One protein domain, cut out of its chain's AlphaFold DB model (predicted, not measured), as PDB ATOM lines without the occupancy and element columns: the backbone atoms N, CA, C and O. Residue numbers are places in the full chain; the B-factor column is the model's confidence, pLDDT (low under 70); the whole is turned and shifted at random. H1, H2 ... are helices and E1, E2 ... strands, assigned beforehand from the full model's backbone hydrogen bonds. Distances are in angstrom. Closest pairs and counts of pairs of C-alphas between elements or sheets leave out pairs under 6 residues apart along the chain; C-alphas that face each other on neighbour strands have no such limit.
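AT A GLANCE: This is residues 40 to 148 of the 148 residues of an uncharacterized protein of Chitinophaga jiangningensis (UniProt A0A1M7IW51). Two small sheets lie partly face to face as a loose sandwich, their strands nearly aligned; E1, E2, E3 and E4 make one curled layer, and E5, E6 and E7 make the other, strongly twisted one. Residues 126 to 142 make a long tail leading from E7 to the small helix H1, which lies on neither sheet. The printed part has 109 residues with seven named strands, E1 to E7, followed by one named helix, H1; under half of the residues are in named elements, and the class is mostly strand. The first sheet is antiparallel, in the order E1, E2, E3, E4; the second is mixed, in the order E5, E6, E7. The whole is compact, with a radius of gyration of the C-alphas of 13.3 A and spans of 36 by 34 by 25 A.

IN THESE COORDINATES: E1, residues 44 to 46, begins at C-alpha 44 (8.686, -22.465, 24.035). E2 is residues 52 to 57, 16.9 A long, and E3 is residues 67 to 73, 19.2 A. E4 is residues 86 to 89. E5, residues 91 to 98, measures 18.8 A from C-alpha 91 at (22.299, -16.832, 27.190). E6 is residues 101 to 106, 15.4 A, and E7 is residues 120 to 125, 16.0 A. H1, residues 143 to 146, ends at C-alpha 146 (11.647, -31.244, 15.363).

HOW THE PARTS SIT: E1 to E4 form a meander, each strand the antiparallel neighbour of the one before. In the hairpin of E1 and E2, N 45 and O 53 are 3.1 A apart, within hydrogen-bond range. In the hairpin of E2 and E3, N 54 and O 71 are 2.9 A apart; in that of E3 and E4, N 68 and O 88 are 2.8 A apart. The sandwich, two sheets face to face, has its facing parts 9.9 A centre to centre. The chain changes sheet at the tight link from E4 to E5. E5 and E6 are a hairpin, with N 95 and O 103 at 2.9 A. E6 and E7 are parallel, with N 104 and O 122 at 2.9 A. Residues 111 to 112 pair antiparallel with residues 86 to 87 of E4. H1 is too short for any O i to N i+4 pair; its one O i to N i+3 pair is within range.

THE WHOLE: The C-alphas of Asn 129 and Lys 148, the two farthest apart, are 41.0 A apart. The printed part has no cut. The links E3 to E4, E6 to E7 and E7 to H1 are long. The mean pLDDT of the printed part is 71.3; 50 residues are under 70, among them 56 to 68, 74 to 83 and 132 to 148.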
ATOM      1  N   VAL A  40      19.623 -28.038  18.990       54.09
ATOM      2  CA  VAL A  40      18.722 -26.933  19.282       54.09
ATOM      3  C   VAL A  40      18.012 -27.216  20.585       54.09
ATOM      4  O   VAL A  40      17.388 -28.250  20.819       54.09
ATOM      5  N   MET A  41      18.160 -26.284  21.502       51.78
ATOM      6  CA  MET A  41      17.544 -26.373  22.805       51.78
ATOM      7  C   MET A  41      16.201 -25.658  22.757       51.78
ATOM      8  O   MET A  41      16.070 -24.549  23.255       51.78
ATOM      9  N   VAL A  42      15.217 -26.295  22.119       57.03
ATOM     10  CA  VAL A  42      13.900 -25.689  21.914       57.03
ATOM     11  C   VAL A  42      13.112 -25.765  23.212       57.03
ATOM     12  O   VAL A  42      12.609 -26.820  23.592       57.03
ATOM     13  N   ASP A  43      13.003 -24.628  23.884       57.66
ATOM     14  CA  ASP A  43      11.899 -24.361  24.797       57.66
ATOM     15  C   ASP A  43      10.967 -23.344  24.144       57.66
ATOM     16  O   ASP A  43      11.384 -22.570  23.277       57.66
ATOM     17  N   SER A  44       9.709 -23.362  24.551       61.22
ATOM     18  CA  SER A  44       8.686 -22.465  24.035       61.22
ATOM     19  C   SER A  44       7.986 -21.790  25.197       61.22
ATOM     20  O   SER A  44       7.292 -22.450  25.972       61.22
ATOM     21  N   LEU A  45       8.122 -20.471  25.298       70.50
ATOM     22  CA  LEU A  45       7.302 -19.682  26.210       70.50
ATOM     23  C   LEU A  45       6.165 -19.048  25.417       70.50
ATOM     24  O   LEU A  45       6.410 -18.226  24.532       70.50
ATOM     25  N   VAL A  46       4.927 -19.428  25.740       70.94
ATOM     26  CA  VAL A  46       3.745 -18.730  25.225       70.94
ATOM     27  C   VAL A  46       3.725 -17.340  25.852       70.94
ATOM     28  O   VAL A  46       3.589 -17.188  27.066       70.94
ATOM     29  N   LEU A  47       3.906 -16.329  25.016       71.81
ATOM     30  CA  LEU A  47       3.781 -14.929  25.380       71.81
ATOM     31  C   LEU A  47       2.314 -14.495  25.238       71.81
ATOM     32  O   LEU A  47       1.500 -15.164  24.599       71.81
ATOM     33  N   ALA A  48       1.965 -13.328  25.787       65.31
ATOM     34  CA  ALA A  48       0.700 -12.682  25.439       65.31
ATOM     35  C   ALA A  48       0.627 -12.459  23.914       65.31
ATOM     36  O   ALA A  48       1.656 -12.155  23.317       65.31
ATOM     37  N   LYS A  49      -0.568 -12.529  23.302       64.38
ATOM     38  CA  LYS A  49      -0.816 -12.363  21.844       64.38
ATOM     39  C   LYS A  49      -0.519 -13.604  20.968       64.38
ATOM     40  O   LYS A  49      -0.152 -13.432  19.810       64.38
ATOM     41  N   ASP A  50      -0.655 -14.826  21.492       65.69
ATOM     42  CA  ASP A  50      -0.473 -16.100  20.750       65.69
ATOM     43  C   ASP A  50       0.909 -16.269  20.084       65.69
ATOM     44  O   ASP A  50       1.082 -17.001  19.104       65.69
ATOM     45  N   LYS A  51       1.915 -15.568  20.614       69.75
ATOM     46  CA  LYS A  51       3.298 -15.619  20.141       69.75
ATOM     47  C   LYS A  51       4.111 -16.564  21.009       69.75
ATOM     48  O   LYS A  51       3.925 -16.613  22.223       69.75
ATOM     49  N   VAL A  52       5.045 -17.277  20.394       72.88
ATOM     50  CA  VAL A  52       5.926 -18.205  21.095       72.88
ATOM     51  C   VAL A  52       7.363 -17.720  20.974       72.88
ATOM     52  O   VAL A  52       7.838 -17.446  19.872       72.88
ATOM     53  N   LEU A  53       8.047 -17.597  22.114       74.56
ATOM     54  CA  LEU A  53       9.488 -17.365  22.147       74.56
ATOM     55  C   LEU A  53      10.205 -18.709  22.104       74.56
ATOM     56  O   LEU A  53      10.027 -19.526  23.009       74.56
ATOM     57  N   TYR A  54      11.021 -18.902  21.077       73.88
ATOM     58  CA  TYR A  54      11.867 -20.075  20.910       73.88
ATOM     59  C   TYR A  54      13.332 -19.718  21.159       73.88
ATOM     60  O   TYR A  54      13.746 -18.606  20.838       73.88
ATOM     61  N   TRP A  55      14.122 -20.663  21.670       71.44
ATOM     62  CA  TRP A  55      15.555 -20.494  21.934       71.44
ATOM     63  C   TRP A  55      16.383 -21.608  21.264       71.44
ATOM     64  O   TRP A  55      15.947 -22.752  21.178       71.44
ATOM     65  N   TYR A  56      17.566 -21.258  20.754       67.69
ATOM     66  CA  TYR A  56      18.519 -22.124  20.053       67.69
ATOM     67  C   TYR A  56      19.916 -21.898  20.611       67.69
ATOM     68  O   TYR A  56      20.258 -20.761  20.922       67.69
ATOM     69  N   LYS A  57      20.723 -22.958  20.701       63.72
ATOM     70  CA  LYS A  57      22.138 -22.888  21.071       63.72
ATOM     71  C   LYS A  57      22.946 -23.606  19.997       63.72
ATOM     72  O   LYS A  57      23.000 -24.826  20.019       63.72
ATOM     73  N   TYR A  58      23.579 -22.867  19.096       61.72
ATOM     74  CA  TYR A  58      24.522 -23.451  18.149       61.72
ATOM     75  C   TYR A  58      25.764 -23.853  18.938       61.72
ATOM     76  O   TYR A  58      26.300 -23.047  19.689       61.72
ATOM     77  N   ALA A  59      26.171 -25.111  18.837       53.56
ATOM     78  CA  ALA A  59      27.467 -25.563  19.316       53.56
ATOM     79  C   ALA A  59      28.222 -26.010  18.072       53.56
ATOM     80  O   ALA A  59      27.880 -27.042  17.497       53.56
ATOM     81  N   ASP A  60      29.177 -25.202  17.625       51.41
ATOM     82  CA  ASP A  60      30.106 -25.645  16.595       51.41
ATOM     83  C   ASP A  60      30.900 -26.829  17.174       51.41
ATOM     84  O   ASP A  60      31.409 -26.758  18.294       51.41
ATOM     85  N   MET A  61      30.978 -27.949  16.451       41.19
ATOM     86  CA  MET A  61      31.734 -29.117  16.915       41.19
ATOM     87  C   MET A  61      33.231 -28.818  17.089       41.19
ATOM     88  O   MET A  61      33.919 -29.580  17.771       41.19
ATOM     89  N   PHE A  62      33.731 -27.726  16.500       48.78
ATOM     90  CA  PHE A  62      35.144 -27.351  16.510       48.78
ATOM     91  C   PHE A  62      35.459 -26.069  17.295       48.78
ATOM     92  O   PHE A  62      36.638 -25.766  17.501       48.78
ATOM     93  N   HIS A  63      34.450 -25.333  17.777       42.78
ATOM     94  CA  HIS A  63      34.648 -24.093  18.529       42.78
ATOM     95  C   HIS A  63      33.875 -24.088  19.854       42.78
ATOM     96  O   HIS A  63      32.708 -24.456  19.932       42.78
ATOM     97  N   GLU A  64      34.536 -23.634  20.925       45.69
ATOM     98  CA  GLU A  64      33.948 -23.455  22.265       45.69
ATOM     99  C   GLU A  64      32.877 -22.345  22.320       45.69
ATOM    100  O   GLU A  64      32.266 -22.114  23.365       45.69
ATOM    101  N   SER A  65      32.635 -21.643  21.210       48.41
ATOM    102  CA  SER A  65      31.631 -20.592  21.093       48.41
ATOM    103  C   SER A  65      30.249 -21.198  20.890       48.41
ATOM    104  O   SER A  65      29.969 -21.890  19.910       48.41
ATOM    105  N   SER A  66      29.358 -20.917  21.841       56.22
ATOM    106  CA  SER A  66      27.963 -21.294  21.716       56.22
ATOM    107  C   SER A  66      27.064 -20.083  21.537       56.22
ATOM    108  O   SER A  66      26.665 -19.458  22.525       56.22
ATOM    109  N   TYR A  67      26.704 -19.806  20.289       64.81
ATOM    110  CA  TYR A  67      25.807 -18.709  19.956       64.81
ATOM    111  C   TYR A  67      24.369 -19.087  20.286       64.81
ATOM    112  O   TYR A  67      23.854 -20.123  19.851       64.81
ATOM    113  N   SER A  68      23.717 -18.247  21.085       69.75
ATOM    114  CA  SER A  68      22.310 -18.391  21.413       69.75
ATOM    115  C   SER A  68      21.461 -17.395  20.649       69.75
ATOM    116  O   SER A  68      21.728 -16.196  20.660       69.75
ATOM    117  N   TYR A  69      20.392 -17.900  20.044       74.56
ATOM    118  CA  TYR A  69      19.425 -17.090  19.316       74.56
ATOM    119  C   TYR A  69      18.050 -17.290  19.923       74.56
ATOM    120  O   TYR A  69      17.667 -18.428  20.207       74.56
ATOM    121  N   MET A  70      17.292 -16.211  20.095       75.50
ATOM    122  CA  MET A  70      15.861 -16.330  20.369       75.50
ATOM    123  C   MET A  70      15.053 -15.635  19.300       75.50
ATOM    124  O   MET A  70      15.448 -14.588  18.798       75.50
ATOM    125  N   ALA A  71      13.903 -16.207  18.977       74.75
ATOM    126  CA  ALA A  71      12.991 -15.656  17.993       74.75
ATOM    127  C   ALA A  71      11.550 -15.771  18.475       74.75
ATOM    128  O   ALA A  71      11.160 -16.745  19.122       74.75
ATOM    129  N   VAL A  72      10.770 -14.751  18.140       75.06
ATOM    130  CA  VAL A  72       9.346 -14.674  18.439       75.06
ATOM    131  C   VAL A  72       8.590 -15.053  17.174       75.06
ATOM    132  O   VAL A  72       8.675 -14.349  16.172       75.06
ATOM    133  N   GLY A  73       7.839 -16.150  17.205       73.44
ATOM    134  CA  GLY A  73       7.140 -16.626  16.016       73.44
ATOM    135  C   GLY A  73       6.055 -17.653  16.309       73.44
ATOM    136  O   GLY A  73       5.672 -17.872  17.457       73.44
ATOM    137  N   HIS A  74       5.561 -18.274  15.238       67.00
ATOM    138  CA  HIS A  74       4.499 -19.287  15.286       67.00
ATOM    139  C   HIS A  74       5.007 -20.711  15.012       67.00
ATOM    140  O   HIS A  74       4.228 -21.659  15.054       67.00
ATOM    141  N   CYS A  75       6.293 -20.870  14.694       68.50
ATOM    142  CA  CYS A  75       6.876 -22.155  14.335       68.50
ATOM    143  C   CYS A  75       8.363 -22.193  14.701       68.50
ATOM    144  O   CYS A  75       9.114 -21.302  14.310       68.50
ATOM    145  N   ALA A  76       8.785 -23.255  15.392       66.31
ATOM    146  CA  ALA A  76      10.191 -23.517  15.711       66.31
ATOM    147  C   ALA A  76      11.050 -23.718  14.447       66.31
ATOM    148  O   ALA A  76      12.230 -23.393  14.428       66.31
ATOM    149  N   CYS A  77      10.445 -24.229  13.374       69.00
ATOM    150  CA  CYS A  77      11.124 -24.589  12.128       69.00
ATOM    151  C   CYS A  77      11.282 -23.432  11.145       69.00
ATOM    152  O   CYS A  77      11.981 -23.564  10.146       69.00
ATOM    153  N   CYS A  78      10.637 -22.298  11.414       66.50
ATOM    154  CA  CYS A  78      10.755 -21.094  10.595       66.50
ATOM    155  C   CYS A  78      11.892 -20.178  11.060       66.50
ATOM    156  O   CYS A  78      11.935 -19.017  10.669       66.50
ATOM    157  N   LEU A  79      12.765 -20.673  11.934       65.62
ATOM    158  CA  LEU A  79      13.739 -19.851  12.623       65.62
ATOM    159  C   LEU A  79      15.068 -19.881  11.894       65.62
ATOM    160  O   LEU A  79      15.744 -20.902  11.821       65.62
ATOM    161  N   ASP A  80      15.412 -18.723  11.354       65.88
ATOM    162  CA  ASP A  80      16.683 -18.432  10.713       65.88
ATOM    163  C   ASP A  80      17.480 -17.499  11.639       65.88
ATOM    164  O   ASP A  80      16.906 -16.582  12.239       65.88
ATOM    165  N   ARG A  81      18.802 -17.698  11.733       67.50
ATOM    166  CA  ARG A  81      19.726 -16.768  12.406       67.50
ATOM    167  C   ARG A  81      19.515 -15.325  11.931       67.50
ATOM    168  O   ARG A  81      19.565 -14.400  12.732       67.50
ATOM    169  N   ASN A  82      19.192 -15.142  10.646       69.44
ATOM    170  CA  ASN A  82      18.966 -13.832  10.031       69.44
ATOM    171  C   ASN A  82      17.644 -13.184  10.478       69.44
ATOM    172  O   ASN A  82      17.406 -12.010  10.216       69.44
ATOM    173  N   THR A  83      16.775 -13.960  11.127       69.25
ATOM    174  CA  THR A  83      15.453 -13.549  11.625       69.25
ATOM    175  C   THR A  83      15.355 -13.625  13.149       69.25
ATOM    176  O   THR A  83      14.269 -13.495  13.713       69.25
ATOM    177  N   ALA A  84      16.474 -13.880  13.831       76.88
ATOM    178  CA  ALA A  84      16.501 -13.940  15.279       76.88
ATOM    179  C   ALA A  84      16.194 -12.563  15.880       76.88
ATOM    180  O   ALA A  84      16.669 -11.537  15.405       76.88
ATOM    181  N   ALA A  85      15.423 -12.551  16.964       80.25
ATOM    182  CA  ALA A  85      15.152 -11.349  17.738       80.25
ATOM    183  C   ALA A  85      16.361 -10.923  18.566       80.25
ATOM    184  O   ALA A  85      16.660  -9.733  18.656       80.25
ATOM    185  N   ILE A  86      17.070 -11.895  19.141       82.81
ATOM    186  CA  ILE A  86      18.315 -11.665  19.872       82.81
ATOM    187  C   ILE A  86      19.385 -12.653  19.427       82.81
ATOM    188  O   ILE A  86      19.075 -13.795  19.082       82.81
ATOM    189  N   GLU A  87      20.631 -12.210  19.522       81.75
ATOM    190  CA  GLU A  87      21.838 -12.999  19.302       81.75
ATOM    191  C   GLU A  87      22.836 -12.702  20.423       81.75
ATOM    192  O   GLU A  87      23.097 -11.543  20.758       81.75
ATOM    193  N   GLY A  88      23.396 -13.743  21.031       75.56
ATOM    194  CA  GLY A  88      24.439 -13.561  22.029       75.56
ATOM    195  C   GLY A  88      25.016 -14.858  22.565       75.56
ATOM    196  O   GLY A  88      24.368 -15.907  22.561       75.56
ATOM    197  N   ASP A  89      26.238 -14.766  23.072       73.44
ATOM    198  CA  ASP A  89      26.890 -15.854  23.788       73.44
ATOM    199  C   ASP A  89      26.401 -15.910  25.242       73.44
ATOM    200  O   ASP A  89      26.005 -14.904  25.834       73.44
ATOM    201  N   PHE A  90      26.424 -17.106  25.836       74.50
ATOM    202  CA  PHE A  90      26.094 -17.317  27.254       74.50
ATOM    203  C   PHE A  90      24.698 -16.826  27.681       74.50
ATOM    204  O   PHE A  90      24.495 -16.405  28.825       74.50
ATOM    205  N   ILE A  91      23.707 -16.918  26.791       78.88
ATOM    206  CA  ILE A  91      22.299 -16.832  27.190       78.88
ATOM    207  C   ILE A  91      21.956 -18.098  27.986       78.88
ATOM    208  O   ILE A  91      22.285 -19.212  27.589       78.88
ATOM    209  N   LEU A  92      21.351 -17.930  29.159       76.62
ATOM    210  CA  LEU A  92      21.088 -18.993  30.137       76.62
ATOM    211  C   LEU A  92      19.595 -19.314  30.285       76.62
ATOM    212  O   LEU A  92      19.243 -20.367  30.837       76.62
ATOM    213  N   GLY A  93      18.726 -18.415  29.818       77.31
ATOM    214  CA  GLY A  93      17.282 -18.611  29.744       77.31
ATOM    215  C   GLY A  93      16.494 -17.340  30.017       77.31
ATOM    216  O   GLY A  93      17.000 -16.231  29.872       77.31
ATOM    217  N   ILE A  94      15.242 -17.515  30.425       80.69
ATOM    218  CA  ILE A  94      14.305 -16.423  30.705       80.69
ATOM    219  C   ILE A  94      14.094 -16.357  32.224       80.69
ATOM    220  O   ILE A  94      13.777 -17.379  32.836       80.69
ATOM    221  N   ASP A  95      14.293 -15.176  32.825       82.88
ATOM    222  CA  ASP A  95      13.953 -14.904  34.234       82.88
ATOM    223  C   ASP A  95      12.442 -14.724  34.367       82.88
ATOM    224  O   ASP A  95      11.764 -15.450  35.078       82.88
ATOM    225  N   THR A  96      11.890 -13.734  33.667       83.88
ATOM    226  CA  THR A  96      10.479 -13.375  33.795       83.88
ATOM    227  C   THR A  96       9.994 -12.625  32.559       83.88
ATOM    228  O   THR A  96      10.787 -12.043  31.817       83.88
ATOM    229  N   VAL A  97       8.680 -12.610  32.355       84.19
ATOM    230  CA  VAL A  97       8.013 -11.779  31.348       84.19
ATOM    231  C   VAL A  97       7.041 -10.860  32.073       84.19
ATOM    232  O   VAL A  97       6.222 -11.320  32.869       84.19
ATOM    233  N   ARG A  98       7.146  -9.552  31.826       86.56
ATOM    234  CA  ARG A  98       6.263  -8.531  32.404       86.56
ATOM    235  C   ARG A  98       5.784  -7.618  31.289       86.56
ATOM    236  O   ARG A  98       6.581  -6.875  30.725       86.56
ATOM    237  N   ASN A  99       4.484  -7.650  31.006       86.50
ATOM    238  CA  ASN A  99       3.890  -6.948  29.865       86.50
ATOM    239  C   ASN A  99       4.596  -7.354  28.556       86.50
ATOM    240  O   ASN A  99       4.713  -8.543  28.268       86.50
ATOM    241  N   ASP A 100       5.100  -6.376  27.805       87.19
ATOM    242  CA  ASP A 100       5.871  -6.583  26.580       87.19
ATOM    243  C   ASP A 100       7.393  -6.660  26.849       87.19
ATOM    244  O   ASP A 100       8.183  -6.630  25.913       87.19
ATOM    245  N   THR A 101       7.847  -6.754  28.106       88.94
ATOM    246  CA  THR A 101       9.275  -6.876  28.452       88.94
ATOM    247  C   THR A 101       9.645  -8.303  28.847       88.94
ATOM    248  O   THR A 101       9.045  -8.894  29.749       88.94
ATOM    249  N   ILE A 102      10.681  -8.835  28.204       87.12
ATOM    250  CA  ILE A 102      11.229 -10.173  28.424       87.12
ATOM    251  C   ILE A 102      12.608 -10.024  29.069       87.12
ATOM    252  O   ILE A 102      13.522  -9.437  28.489       87.12
ATOM    253  N   PHE A 103      12.756 -10.557  30.281       87.94
ATOM    254  CA  PHE A 103      14.003 -10.504  31.037       87.94
ATOM    255  C   PHE A 103      14.812 -11.764  30.753       87.94
ATOM    256  O   PHE A 103      14.435 -12.865  31.161       87.94
ATOM    257  N   ILE A 104      15.922 -11.592  30.044       86.31
ATOM    258  CA  ILE A 104      16.790 -12.679  29.601       86.31
ATOM    259  C   ILE A 104      17.966 -12.800  30.561       86.31
ATOM    260  O   ILE A 104      18.706 -11.840  30.774       86.31
ATOM    261  N   LEU A 105      18.142 -13.991  31.131       84.62
ATOM    262  CA  LEU A 105      19.310 -14.334  31.928       84.62
ATOM    263  C   LEU A 105      20.479 -14.601  30.992       84.62
ATOM    264  O   LEU A 105      20.432 -15.550  30.212       84.62
ATOM    265  N   SER A 106      21.538 -13.812  31.109       82.56
ATOM    266  CA  SER A 106      22.800 -14.072  30.421       82.56
ATOM    267  C   SER A 106      23.979 -13.569  31.244       82.56
ATOM    268  O   SER A 106      23.849 -12.649  32.058       82.56
ATOM    269  N   GLU A 107      25.131 -14.205  31.056       80.31
ATOM    270  CA  GLU A 107      26.371 -13.800  31.725       80.31
ATOM    271  C   GLU A 107      26.887 -12.466  31.175       80.31
ATOM    272  O   GLU A 107      27.277 -11.582  31.938       80.31
ATOM    273  N   VAL A 108      26.782 -12.286  29.857       83.12
ATOM    274  CA  VAL A 108      27.154 -11.063  29.135       83.12
ATOM    275  C   VAL A 108      25.940 -10.439  28.433       83.12
ATOM    276  O   VAL A 108      24.964 -11.148  28.162       83.12
ATOM    277  N   PRO A 109      25.953  -9.126  28.136       83.50
ATOM    278  CA  PRO A 109      24.914  -8.500  27.322       83.50
ATOM    279  C   PRO A 109      24.824  -9.133  25.926       83.50
ATOM    280  O   PRO A 109      25.843  -9.452  25.317       83.50
ATOM    281  N   PHE A 110      23.605  -9.281  25.414       86.31
ATOM    282  CA  PHE A 110      23.317  -9.780  24.065       86.31
ATOM    283  C   PHE A 110      22.931  -8.635  23.122       86.31
ATOM    284  O   PHE A 110      22.614  -7.525  23.557       86.31
ATOM    285  N   GLN A 111      22.929  -8.920  21.823       87.31
ATOM    286  CA  GLN A 111      22.465  -8.007  20.785       87.31
ATOM    287  C   GLN A 111      20.996  -8.280  20.458       87.31
ATOM    288  O   GLN A 111      20.540  -9.424  20.481       87.31
ATOM    289  N   VAL A 112      20.246  -7.217  20.172       86.56
ATOM    290  CA  VAL A 112      18.864  -7.301  19.688       86.56
ATOM    291  C   VAL A 112      18.892  -7.029  18.188       86.56
ATOM    292  O   VAL A 112      19.206  -5.914  17.776       86.56
ATOM    293  N   ASN A 113      18.576  -8.050  17.395       82.81
ATOM    294  CA  ASN A 113      18.671  -8.032  15.934       82.81
ATOM    295  C   ASN A 113      17.337  -7.650  15.270       82.81
ATOM    296  O   ASN A 113      17.342  -6.982  14.238       82.81
ATOM    297  N   ASP A 114      16.198  -8.010  15.877       74.00
ATOM    298  CA  ASP A 114      14.865  -7.616  15.403       74.00
ATOM    299  C   ASP A 114      14.073  -6.880  16.493       74.00
ATOM    300  O   ASP A 114      13.624  -7.456  17.489       74.00
ATOM    301  N   SER A 115      13.869  -5.579  16.286       66.56
ATOM    302  CA  SER A 115      13.071  -4.715  17.160       66.56
ATOM    303  C   SER A 115      11.566  -4.757  16.856       66.56
ATOM    304  O   SER A 115      10.768  -4.271  17.658       66.56
ATOM    305  N   ASN A 116      11.144  -5.384  15.750       73.50
ATOM    306  CA  ASN A 116       9.741  -5.437  15.323       73.50
ATOM    307  C   ASN A 116       8.944  -6.595  15.941       73.50
ATOM    308  O   ASN A 116       7.763  -6.779  15.637       73.50
ATOM    309  N   THR A 117       9.536  -7.350  16.866       79.00
ATOM    310  CA  THR A 117       8.832  -8.421  17.590       79.00
ATOM    311  C   THR A 117       7.643  -7.913  18.414       79.00
ATOM    312  O   THR A 117       6.710  -8.676  18.699       79.00
ATOM    313  N   GLY A 118       7.655  -6.624  18.776       84.25
ATOM    314  CA  GLY A 118       6.715  -6.015  19.714       84.25
ATOM    315  C   GLY A 118       7.057  -6.297  21.178       84.25
ATOM    316  O   GLY A 118       6.206  -6.060  22.032       84.25
ATOM    317  N   TYR A 119       8.264  -6.803  21.453       84.69
ATOM    318  CA  TYR A 119       8.789  -7.025  22.796       84.69
ATOM    319  C   TYR A 119      10.090  -6.258  23.019       84.69
ATOM    320  O   TYR A 119      10.868  -6.014  22.098       84.69
ATOM    321  N   ILE A 120      10.331  -5.912  24.278       89.25
ATOM    322  CA  ILE A 120      11.571  -5.318  24.763       89.25
ATOM    323  C   ILE A 120      12.368  -6.421  25.450       89.25
ATOM    324  O   ILE A 120      11.889  -7.030  26.407       89.25
ATOM    325  N   PHE A 121      13.594  -6.654  24.997       88.69
ATOM    326  CA  PHE A 121      14.500  -7.608  25.628       88.69
ATOM    327  C   PHE A 121      15.405  -6.876  26.615       88.69
ATOM    328  O   PHE A 121      16.093  -5.925  26.251       88.69
ATOM    329  N   HIS A 122      15.397  -7.313  27.872       91.44
ATOM    330  CA  HIS A 122      16.206  -6.726  28.933       91.44
ATOM    331  C   HIS A 122      17.230  -7.738  29.436       91.44
ATOM    332  O   HIS A 122      16.875  -8.859  29.810       91.44
ATOM    333  N   HIS A 123      18.498  -7.330  29.493       90.44
ATOM    334  CA  HIS A 123      19.559  -8.145  30.074       90.44
ATOM    335  C   HIS A 123      19.412  -8.230  31.592       90.44
ATOM    336  O   HIS A 123      19.405  -7.221  32.292       90.44
ATOM    337  N   GLN A 124      19.295  -9.447  32.110       90.12
ATOM    338  CA  GLN A 124      19.311  -9.730  33.535       90.12
ATOM    339  C   GLN A 124      20.609 -10.478  33.876       90.12
ATOM    340  O   GLN A 124      20.727 -11.663  33.555       90.12
ATOM    341  N   PRO A 125      21.580  -9.831  34.550       85.88
ATOM    342  CA  PRO A 125      22.805 -10.507  34.950       85.88
ATOM    343  C   PRO A 125      22.508 -11.600  35.979       85.88
ATOM    344  O   PRO A 125      21.596 -11.475  36.810       85.88
ATOM    345  N   LEU A 126      23.312 -12.662  35.937       78.31
ATOM    346  CA  LEU A 126      23.235 -13.755  36.895       78.31
ATOM    347  C   LEU A 126      23.768 -13.298  38.259       78.31
ATOM    348  O   LEU A 126      24.965 -13.117  38.457       78.31
ATOM    349  N   VAL A 127      22.868 -13.153  39.227       83.62
ATOM    350  CA  VAL A 127      23.212 -12.922  40.636       83.62
ATOM    351  C   VAL A 127      23.166 -14.246  41.391       83.62
ATOM    352  O   VAL A 127      22.134 -14.927  41.388       83.62
ATOM    353  N   MET A 128      24.274 -14.593  42.049       75.44
ATOM    354  CA  MET A 128      24.373 -15.770  42.916       75.44
ATOM    355  C   MET A 128      23.375 -15.671  44.078       75.44
ATOM    356  O   MET A 128      23.097 -14.584  44.577       75.44
ATOM    357  N   ASN A 129      22.834 -16.808  44.518       78.12
ATOM    358  CA  ASN A 129      21.864 -16.913  45.623       78.12
ATOM    359  C   ASN A 129      20.485 -16.259  45.393       78.12
ATOM    360  O   ASN A 129      19.661 -16.254  46.307       78.12
ATOM    361  N   LYS A 130      20.180 -15.761  44.189       80.44
ATOM    362  CA  LYS A 130      18.808 -15.395  43.805       80.44
ATOM    363  C   LYS A 130      18.079 -16.629  43.258       80.44
ATOM    364  O   LYS A 130      18.628 -17.386  42.455       80.44
ATOM    365  N   GLN A 131      16.832 -16.835  43.681       75.69
ATOM    366  CA  GLN A 131      15.927 -17.774  43.019       75.69
ATOM    367  C   GLN A 131      15.293 -17.092  41.808       75.69
ATOM    368  O   GLN A 131      14.770 -15.983  41.909       75.69
ATOM    369  N   TYR A 132      15.334 -17.777  40.670       67.19
ATOM    370  CA  TYR A 132      14.728 -17.331  39.422       67.19
ATOM    371  C   TYR A 132      13.637 -18.338  39.037       67.19
ATOM    372  O   TYR A 132      13.918 -19.546  39.082       67.19
ATOM    373  N   PRO A 133      12.420 -17.900  38.659       63.12
ATOM    374  CA  PRO A 133      11.431 -18.769  38.039       63.12
ATOM    375  C   PRO A 133      11.947 -19.154  36.653       63.12
ATOM    376  O   PRO A 133      11.703 -18.494  35.653       63.12
ATOM    377  N   LYS A 134      12.764 -20.203  36.606       64.06
ATOM    378  CA  LYS A 134      13.479 -20.542  35.385       64.06
ATOM    379  C   LYS A 134      12.553 -21.312  34.452       64.06
ATOM    380  O   LYS A 134      12.241 -22.470  34.719       64.06
ATOM    381  N   HIS A 135      12.227 -20.708  33.314       62.53
ATOM    382  CA  HIS A 135      11.898 -21.477  32.119       62.53
ATOM    383  C   HIS A 135      13.209 -22.101  31.627       62.53
ATOM    384  O   HIS A 135      14.087 -21.431  31.075       62.53
ATOM    385  N   ARG A 136      13.427 -23.358  32.033       54.56
ATOM    386  CA  ARG A 136      14.586 -24.158  31.639       54.56
ATOM    387  C   ARG A 136      14.201 -24.899  30.381       54.56
ATOM    388  O   ARG A 136      13.234 -25.651  30.432       54.56
ATOM    389  N   ILE A 137      15.069 -24.819  29.375       53.69
ATOM    390  CA  ILE A 137      15.127 -25.818  28.313       53.69
ATOM    391  C   ILE A 137      15.010 -27.190  28.963       53.69
ATOM    392  O   ILE A 137      15.894 -27.624  29.707       53.69
ATOM    393  N   SER A 138      13.879 -27.833  28.716       50.78
ATOM    394  CA  SER A 138      13.554 -29.104  29.343       50.78
ATOM    395  C   SER A 138      14.211 -30.260  28.598       50.78
ATOM    396  O   SER A 138      14.529 -31.275  29.217       50.78
ATOM    397  N   GLN A 139      14.465 -30.104  27.292       54.53
ATOM    398  CA  GLN A 139      15.042 -31.142  26.444       54.53
ATOM    399  C   GLN A 139      15.905 -30.536  25.333       54.53
ATOM    400  O   GLN A 139      15.487 -29.635  24.611       54.53
ATOM    401  N   SER A 140      17.126 -31.049  25.174       55.50
ATOM    402  CA  SER A 140      17.901 -30.826  23.954       55.50
ATOM    403  C   SER A 140      17.304 -31.669  22.830       55.50
ATOM    404  O   SER A 140      17.238 -32.894  22.962       55.50
ATOM    405  N   THR A 141      16.914 -31.046  21.724       60.06
ATOM    406  CA  THR A 141      16.504 -31.745  20.501       60.06
ATOM    407  C   THR A 141      17.411 -31.322  19.341       60.06
ATOM    408  O   THR A 141      18.293 -30.484  19.499       60.06
ATOM    409  N   TYR A 142      17.266 -31.950  18.183       61.25
ATOM    410  CA  TYR A 142      17.924 -31.506  16.952       61.25
ATOM    411  C   TYR A 142      16.870 -30.850  16.067       61.25
ATOM    412  O   TYR A 142      15.734 -31.329  16.025       61.25
ATOM    413  N   LEU A 143      17.219 -29.776  15.353       61.28
ATOM    414  CA  LEU A 143      16.243 -29.047  14.532       61.28
ATOM    415  C   LEU A 143      15.705 -29.968  13.438       61.28
ATOM    416  O   LEU A 143      14.501 -30.054  13.210       61.28
ATOM    417  N   SER A 144      16.610 -30.772  12.884       56.75
ATOM    418  CA  SER A 144      16.346 -31.853  11.940       56.75
ATOM    419  C   SER A 144      15.367 -32.919  12.452       56.75
ATOM    420  O   SER A 144      14.775 -33.627  11.641       56.75
ATOM    421  N   ARG A 145      15.166 -33.061  13.772       60.06
ATOM    422  CA  ARG A 145      14.163 -33.967  14.365       60.06
ATOM    423  C   ARG A 145      12.833 -33.279  14.647       60.06
ATOM    424  O   ARG A 145      11.801 -33.923  14.521       60.06
ATOM    425  N   SER A 146      12.858 -32.007  15.033       60.28
ATOM    426  CA  SER A 146      11.647 -31.244  15.363       60.28
ATOM    427  C   SER A 146      10.879 -30.751  14.133       60.28
ATOM    428  O   SER A 146       9.718 -30.381  14.260       60.28
ATOM    429  N   CYS A 147      11.523 -30.732  12.963       65.69
ATOM    430  CA  CYS A 147      11.010 -30.114  11.736       65.69
ATOM    431  C   CYS A 147      10.721 -31.098  10.594       65.69
ATOM    432  O   CYS A 147      10.689 -30.686   9.434       65.69
ATOM    433  N   LYS A 148      10.545 -32.383  10.922       58.53
ATOM    434  CA  LYS A 148      10.168 -33.452   9.986       58.53
ATOM    435  C   LYS A 148       8.675 -33.742  10.017       58.53
ATOM    436  O   LYS A 148       8.090 -33.673  11.119       58.53
TER     437      LYS A 148